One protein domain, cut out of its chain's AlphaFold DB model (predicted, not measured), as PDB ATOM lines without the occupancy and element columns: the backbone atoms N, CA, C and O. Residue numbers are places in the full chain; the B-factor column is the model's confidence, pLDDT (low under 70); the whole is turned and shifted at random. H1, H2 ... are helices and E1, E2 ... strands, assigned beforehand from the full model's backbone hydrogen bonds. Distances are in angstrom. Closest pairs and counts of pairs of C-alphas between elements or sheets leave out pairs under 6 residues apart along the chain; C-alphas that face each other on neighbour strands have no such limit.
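AT A GLANCE: This is residues 73 to 113 of the 421 residues of an uncharacterized protein of Puccinia graminis f. sp. tritici (UniProt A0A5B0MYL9). A small hairpin of two short strands, E1 and E2, sits opposite one helix, H1, and a long loop, residues 84 to 94, leads from the one to the other. After H1 the last residues, 109 to 113, cross from the end of the helix to the beginning of the printed part, with the C-alphas of Lys 73 and Ser 113 5.6 A apart. The printed part has 41 residues with two named strands and one named helix in the order E1, E2, H1; the sheet E1 - E2 is antiparallel and the class is mixed, helices and strands, with under half of the residues in named elements. The whole is compact, with a radius of gyration of the C-alphas of 9.2 A, and spans 25 by 19 by 14 A.

IN THESE COORDINATES: Find C-alpha 76 at (-34.590, -39.890, -29.811), where E1 begins; it covers residues 76 to 78, 6.5 A long. E2 covers residues 81 to 83, 6.0 A. H1, residues 95 to 108, runs 19.8 A from C-alpha 95 at (-43.362, -49.362, -34.099) to C-alpha 108 at (-45.090, -40.023, -16.710).

HOW THE PARTS SIT: Look first at the hairpin E1 and E2, antiparallel neighbours at 141 degrees between their directions. C-alphas 77 and 82 face each other at 4.8 A, and N 76 and O 83, 2.9 A, are within hydrogen-bond range. Residues 81 to 82 of E2 also pair, antiparallel, with residues 90 to 91. The closest C-alphas of E2 and H1 are those of Leu 82 and Leu 98, 7.5 A apart. E1 and H1 are apart. In H1 every O i to N i+4 pair is within hydrogen-bond range.

THE WHOLE: The two C-alphas farthest apart are those of Ser 94 and Ser 113, 26.1 A. The printed part has no cut. The link from E1 to E2 is tight, and that from E2 to H1 is long, with 11 residues. The mean pLDDT of the printed part is 89.7, and no printed residue is under 70.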
ATOM      1  N   LYS A  73     -33.963 -32.232 -22.185       88.94
ATOM      2  CA  LYS A  73     -34.996 -33.270 -22.153       88.94
ATOM      3  C   LYS A  73     -35.511 -33.504 -23.572       88.94
ATOM      4  O   LYS A  73     -36.209 -32.662 -24.128       88.94
ATOM      5  N   SER A  74     -35.139 -34.628 -24.173       88.81
ATOM      6  CA  SER A  74     -35.610 -35.023 -25.503       88.81
ATOM      7  C   SER A  74     -35.554 -36.535 -25.653       88.81
ATOM      8  O   SER A  74     -34.597 -37.140 -25.174       88.81
ATOM      9  N   LEU A  75     -36.526 -37.113 -26.358       90.62
ATOM     10  CA  LEU A  75     -36.495 -38.512 -26.777       90.62
ATOM     11  C   LEU A  75     -35.988 -38.618 -28.213       90.62
ATOM     12  O   LEU A  75     -36.339 -37.799 -29.064       90.62
ATOM     13  N   ARG A  76     -35.142 -39.613 -28.479       90.81
ATOM     14  CA  ARG A  76     -34.590 -39.890 -29.811       90.81
ATOM     15  C   ARG A  76     -34.547 -41.386 -30.063       90.81
ATOM     16  O   ARG A  76     -34.353 -42.160 -29.137       90.81
ATOM     17  N   VAL A  77     -34.663 -41.775 -31.326       90.75
ATOM     18  CA  VAL A  77     -34.441 -43.158 -31.751       90.75
ATOM     19  C   VAL A  77     -33.020 -43.298 -32.277       90.75
ATOM     20  O   VAL A  77     -32.585 -42.511 -33.120       90.75
ATOM     21  N   HIS A  78     -32.294 -44.301 -31.790       86.94
ATOM     22  CA  HIS A  78     -30.954 -44.622 -32.261       86.94
ATOM     23  C   HIS A  78     -30.705 -46.132 -32.199       86.94
ATOM     24  O   HIS A  78     -30.853 -46.731 -31.143       86.94
ATOM     25  N   ASN A  79     -30.327 -46.751 -33.322       84.50
ATOM     26  CA  ASN A  79     -29.940 -48.170 -33.412       84.50
ATOM     27  C   ASN A  79     -30.912 -49.175 -32.744       84.50
ATOM     28  O   ASN A  79     -30.465 -50.150 -32.148       84.50
ATOM     29  N   GLY A  80     -32.230 -48.954 -32.839       88.06
ATOM     30  CA  GLY A  80     -33.237 -49.827 -32.206       88.06
ATOM     31  C   GLY A  80     -33.484 -49.547 -30.718       88.06
ATOM     32  O   GLY A  80     -34.119 -50.344 -30.032       88.06
ATOM     33  N   PHE A  81     -32.993 -48.413 -30.216       90.44
ATOM     34  CA  PHE A  81     -33.210 -47.949 -28.851       90.44
ATOM     35  C   PHE A  81     -33.901 -46.588 -28.826       90.44
ATOM     36  O   PHE A  81     -33.648 -45.717 -29.667       90.44
ATOM     37  N   LEU A  82     -34.772 -46.409 -27.838       91.38
ATOM     38  CA  LEU A  82     -35.325 -45.132 -27.428       91.38
ATOM     39  C   LEU A  82     -34.399 -44.527 -26.366       91.38
ATOM     40  O   LEU A  82     -34.261 -45.053 -25.264       91.38
ATOM     41  N   VAL A  83     -33.762 -43.418 -26.728       89.62
ATOM     42  CA  VAL A  83     -32.730 -42.713 -25.961       89.62
ATOM     43  C   VAL A  83     -33.322 -41.444 -25.353       89.62
ATOM     44  O   VAL A  83     -34.097 -40.740 -26.005       89.62
ATOM     45  N   GLY A  84     -32.912 -41.109 -24.126       86.50
ATOM     46  CA  GLY A  84     -33.304 -39.870 -23.437       86.50
ATOM     47  C   GLY A  84     -34.382 -40.037 -22.362       86.50
ATOM     48  O   GLY A  84     -34.845 -39.044 -21.794       86.50
ATOM     49  N   ALA A  85     -34.755 -41.278 -22.053       87.12
ATOM     50  CA  ALA A  85     -35.556 -41.629 -20.886       87.12
ATOM     51  C   ALA A  85     -34.681 -41.750 -19.626       87.12
ATOM     52  O   ALA A  85     -33.469 -41.965 -19.706       87.12
ATOM     53  N   GLN A  86     -35.279 -41.612 -18.441       86.69
ATOM     54  CA  GLN A  86     -34.582 -41.940 -17.194       86.69
ATOM     55  C   GLN A  86     -34.286 -43.442 -17.117       86.69
ATOM     56  O   GLN A  86     -35.129 -44.262 -17.469       86.69
ATOM     57  N   GLY A  87     -33.112 -43.804 -16.595       79.25
ATOM     58  CA  GLY A  87     -32.723 -45.205 -16.390       79.25
ATOM     59  C   GLY A  87     -31.953 -45.853 -17.544       79.25
ATOM     60  O   GLY A  87     -31.461 -46.961 -17.356       79.25
ATOM     61  N   GLY A  88     -31.779 -45.157 -18.670       84.69
ATOM     62  CA  GLY A  88     -30.912 -45.577 -19.775       84.69
ATOM     63  C   GLY A  88     -31.667 -45.789 -21.080       84.69
ATOM     64  O   GLY A  88     -32.832 -45.404 -21.212       84.69
ATOM     65  N   ASP A  89     -30.977 -46.388 -22.045       87.88
ATOM     66  CA  ASP A  89     -31.517 -46.664 -23.370       87.88
ATOM     67  C   ASP A  89     -32.502 -47.845 -23.326       87.88
ATOM     68  O   ASP A  89     -32.204 -48.916 -22.794       87.88
ATOM     69  N   ILE A  90     -33.695 -47.661 -23.901       89.56
ATOM     70  CA  ILE A  90     -34.768 -48.666 -23.883       89.56
ATOM     71  C   ILE A  90     -34.855 -49.323 -25.255       89.56
ATOM     72  O   ILE A  90     -35.172 -48.663 -26.244       89.56
ATOM     73  N   LYS A  91     -34.593 -50.629 -25.329       92.00
ATOM     74  CA  LYS A  91     -34.752 -51.387 -26.574       92.00
ATOM     75  C   LYS A  91     -36.232 -51.484 -26.958       92.00
ATOM     76  O   LYS A  91     -37.076 -51.705 -26.091       92.00
ATOM     77  N   PHE A  92     -36.528 -51.360 -28.247       92.81
ATOM     78  CA  PHE A  92     -37.849 -51.640 -28.806       92.81
ATOM     79  C   PHE A  92     -37.717 -52.538 -30.040       92.81
ATOM     80  O   PHE A  92     -36.725 -52.469 -30.764       92.81
ATOM     81  N   ASP A  93     -38.732 -53.364 -30.278       93.50
ATOM     82  CA  ASP A  93     -38.745 -54.354 -31.356       93.50
ATOM     83  C   ASP A  93     -39.851 -54.078 -32.401       93.50
ATOM     84  O   ASP A  93     -39.832 -54.672 -33.477       93.50
ATOM     85  N   SER A  94     -40.790 -53.151 -32.137       93.25
ATOM     86  CA  SER A  94     -41.835 -52.740 -33.096       93.25
ATOM     87  C   SER A  94     -42.196 -51.251 -33.019       93.25
ATOM     88  O   SER A  94     -41.884 -50.557 -32.046       93.25
ATOM     89  N   GLU A  95     -42.880 -50.747 -34.052       91.50
ATOM     90  CA  GLU A  95     -43.362 -49.362 -34.099       91.50
ATOM     91  C   GLU A  95     -44.465 -49.103 -33.056       91.50
ATOM     92  O   GLU A  95     -44.494 -48.042 -32.431       91.50
ATOM     93  N   GLU A  96     -45.351 -50.071 -32.819       93.25
ATOM     94  CA  GLU A  96     -46.405 -49.985 -31.803       93.25
ATOM     95  C   GLU A  96     -45.805 -49.889 -30.401       93.25
ATOM     96  O   GLU A  96     -46.225 -49.039 -29.612       93.25
ATOM     97  N   GLN A  97     -44.781 -50.701 -30.115       92.81
ATOM     98  CA  GLN A  97     -44.062 -50.657 -28.846       92.81
ATOM     99  C   GLN A  97     -43.328 -49.323 -28.670       92.81
ATOM    100  O   GLN A  97     -43.347 -48.731 -27.592       92.81
ATOM    101  N   LEU A  98     -42.703 -48.802 -29.730       92.75
ATOM    102  CA  LEU A  98     -42.070 -47.487 -29.690       92.75
ATOM    103  C   LEU A  98     -43.093 -46.380 -29.382       92.75
ATOM    104  O   LEU A  98     -42.820 -45.500 -28.559       92.75
ATOM    105  N   LYS A  99     -44.277 -46.426 -30.009       92.81
ATOM    106  CA  LYS A  99     -45.372 -45.479 -29.746       92.81
ATOM    107  C   LYS A  99     -45.851 -45.571 -28.300       92.81
ATOM    108  O   LYS A  99     -45.979 -44.526 -27.662       92.81
ATOM    109  N   SER A 100     -46.071 -46.778 -27.773       92.75
ATOM    110  CA  SER A 100     -46.524 -46.962 -26.390       92.75
ATOM    111  C   SER A 100     -45.481 -46.463 -25.389       92.75
ATOM    112  O   SER A 100     -45.798 -45.613 -24.563       92.75
ATOM    113  N   LEU A 101     -44.213 -46.868 -25.541       92.69
ATOM    114  CA  LEU A 101     -43.107 -46.422 -24.684       92.69
ATOM    115  C   LEU A 101     -42.973 -44.896 -24.682       92.69
ATOM    116  O   LEU A 101     -42.829 -44.278 -23.628       92.69
ATOM    117  N   THR A 102     -43.057 -44.274 -25.860       91.81
ATOM    118  CA  THR A 102     -42.973 -42.815 -25.985       91.81
ATOM    119  C   THR A 102     -44.135 -42.136 -25.262       91.81
ATOM    120  O   THR A 102     -43.912 -41.194 -24.501       91.81
ATOM    121  N   GLN A 103     -45.369 -42.613 -25.453       93.19
ATOM    122  CA  GLN A 103     -46.543 -42.068 -24.768       93.19
ATOM    123  C   GLN A 103     -46.443 -42.225 -23.250       93.19
ATOM    124  O   GLN A 103     -46.765 -41.283 -22.526       93.19
ATOM    125  N   ASP A 104     -45.966 -43.369 -22.770       92.31
ATOM    126  CA  ASP A 104     -45.811 -43.640 -21.344       92.31
ATOM    127  C   ASP A 104     -44.773 -42.715 -20.710       92.31
ATOM    128  O   ASP A 104     -45.038 -42.117 -19.665       92.31
ATOM    129  N   ILE A 105     -43.622 -42.509 -21.358       90.25
ATOM    130  CA  ILE A 105     -42.577 -41.595 -20.868       90.25
ATOM    131  C   ILE A 105     -43.070 -40.146 -20.864       90.25
ATOM    132  O   ILE A 105     -42.821 -39.417 -19.903       90.25
ATOM    133  N   VAL A 106     -43.798 -39.727 -21.903       89.94
ATOM    134  CA  VAL A 106     -44.369 -38.374 -21.989       89.94
ATOM    135  C   VAL A 106     -45.418 -38.159 -20.894       89.94
ATOM    136  O   VAL A 106     -45.373 -37.142 -20.201       89.94
ATOM    137  N   LYS A 107     -46.336 -39.115 -20.691       92.38
ATOM    138  CA  LYS A 107     -47.372 -39.043 -19.645       92.38
ATOM    139  C   LYS A 107     -46.768 -39.046 -18.242       92.38
ATOM    140  O   LYS A 107     -47.175 -38.250 -17.403       92.38
ATOM    141  N   SER A 108     -45.783 -39.911 -18.001       88.19
ATOM    142  CA  SER A 108     -45.090 -40.023 -16.710       88.19
ATOM    143  C   SER A 108     -44.020 -38.949 -16.481       88.19
ATOM    144  O   SER A 108     -43.473 -38.871 -15.386       88.19
ATOM    145  N   GLN A 109     -43.725 -38.110 -17.484       86.44
ATOM    146  CA  GLN A 109     -42.677 -37.081 -17.448       86.44
ATOM    147  C   GLN A 109     -41.274 -37.638 -17.129       86.44
ATOM    148  O   GLN A 109     -40.405 -36.931 -16.612       86.44
ATOM    149  N   ASN A 110     -41.013 -38.891 -17.507       88.00
ATOM    150  CA  ASN A 110     -39.779 -39.623 -17.203       88.00
ATOM    151  C   ASN A 110     -38.624 -39.309 -18.172       88.00
ATOM    152  O   ASN A 110     -37.855 -40.186 -18.573       88.00
ATOM    153  N   PHE A 111     -38.475 -38.041 -18.547       88.81
ATOM    154  CA  PHE A 111     -37.352 -37.585 -19.359       88.81
ATOM    155  C   PHE A 111     -36.069 -37.528 -18.535       88.81
ATOM    156  O   PHE A 111     -36.066 -37.075 -17.385       88.81
ATOM    157  N   CYS A 112     -34.959 -37.923 -19.152       87.44
ATOM    158  CA  CYS A 112     -33.634 -37.727 -18.590       87.44
ATOM    159  C   CYS A 112     -33.312 -36.225 -18.548       87.44
ATOM    160  O   CYS A 112     -33.225 -35.560 -19.581       87.44
ATOM    161  N   SER A 113     -33.151 -35.686 -17.338       87.06
ATOM    162  CA  SER A 113     -32.769 -34.290 -17.087       87.06
ATOM    163  C   SER A 113     -31.271 -34.131 -16.831       87.06
ATOM    164  O   SER A 113     -30.733 -33.032 -16.986       87.06
TER     165      SER A 113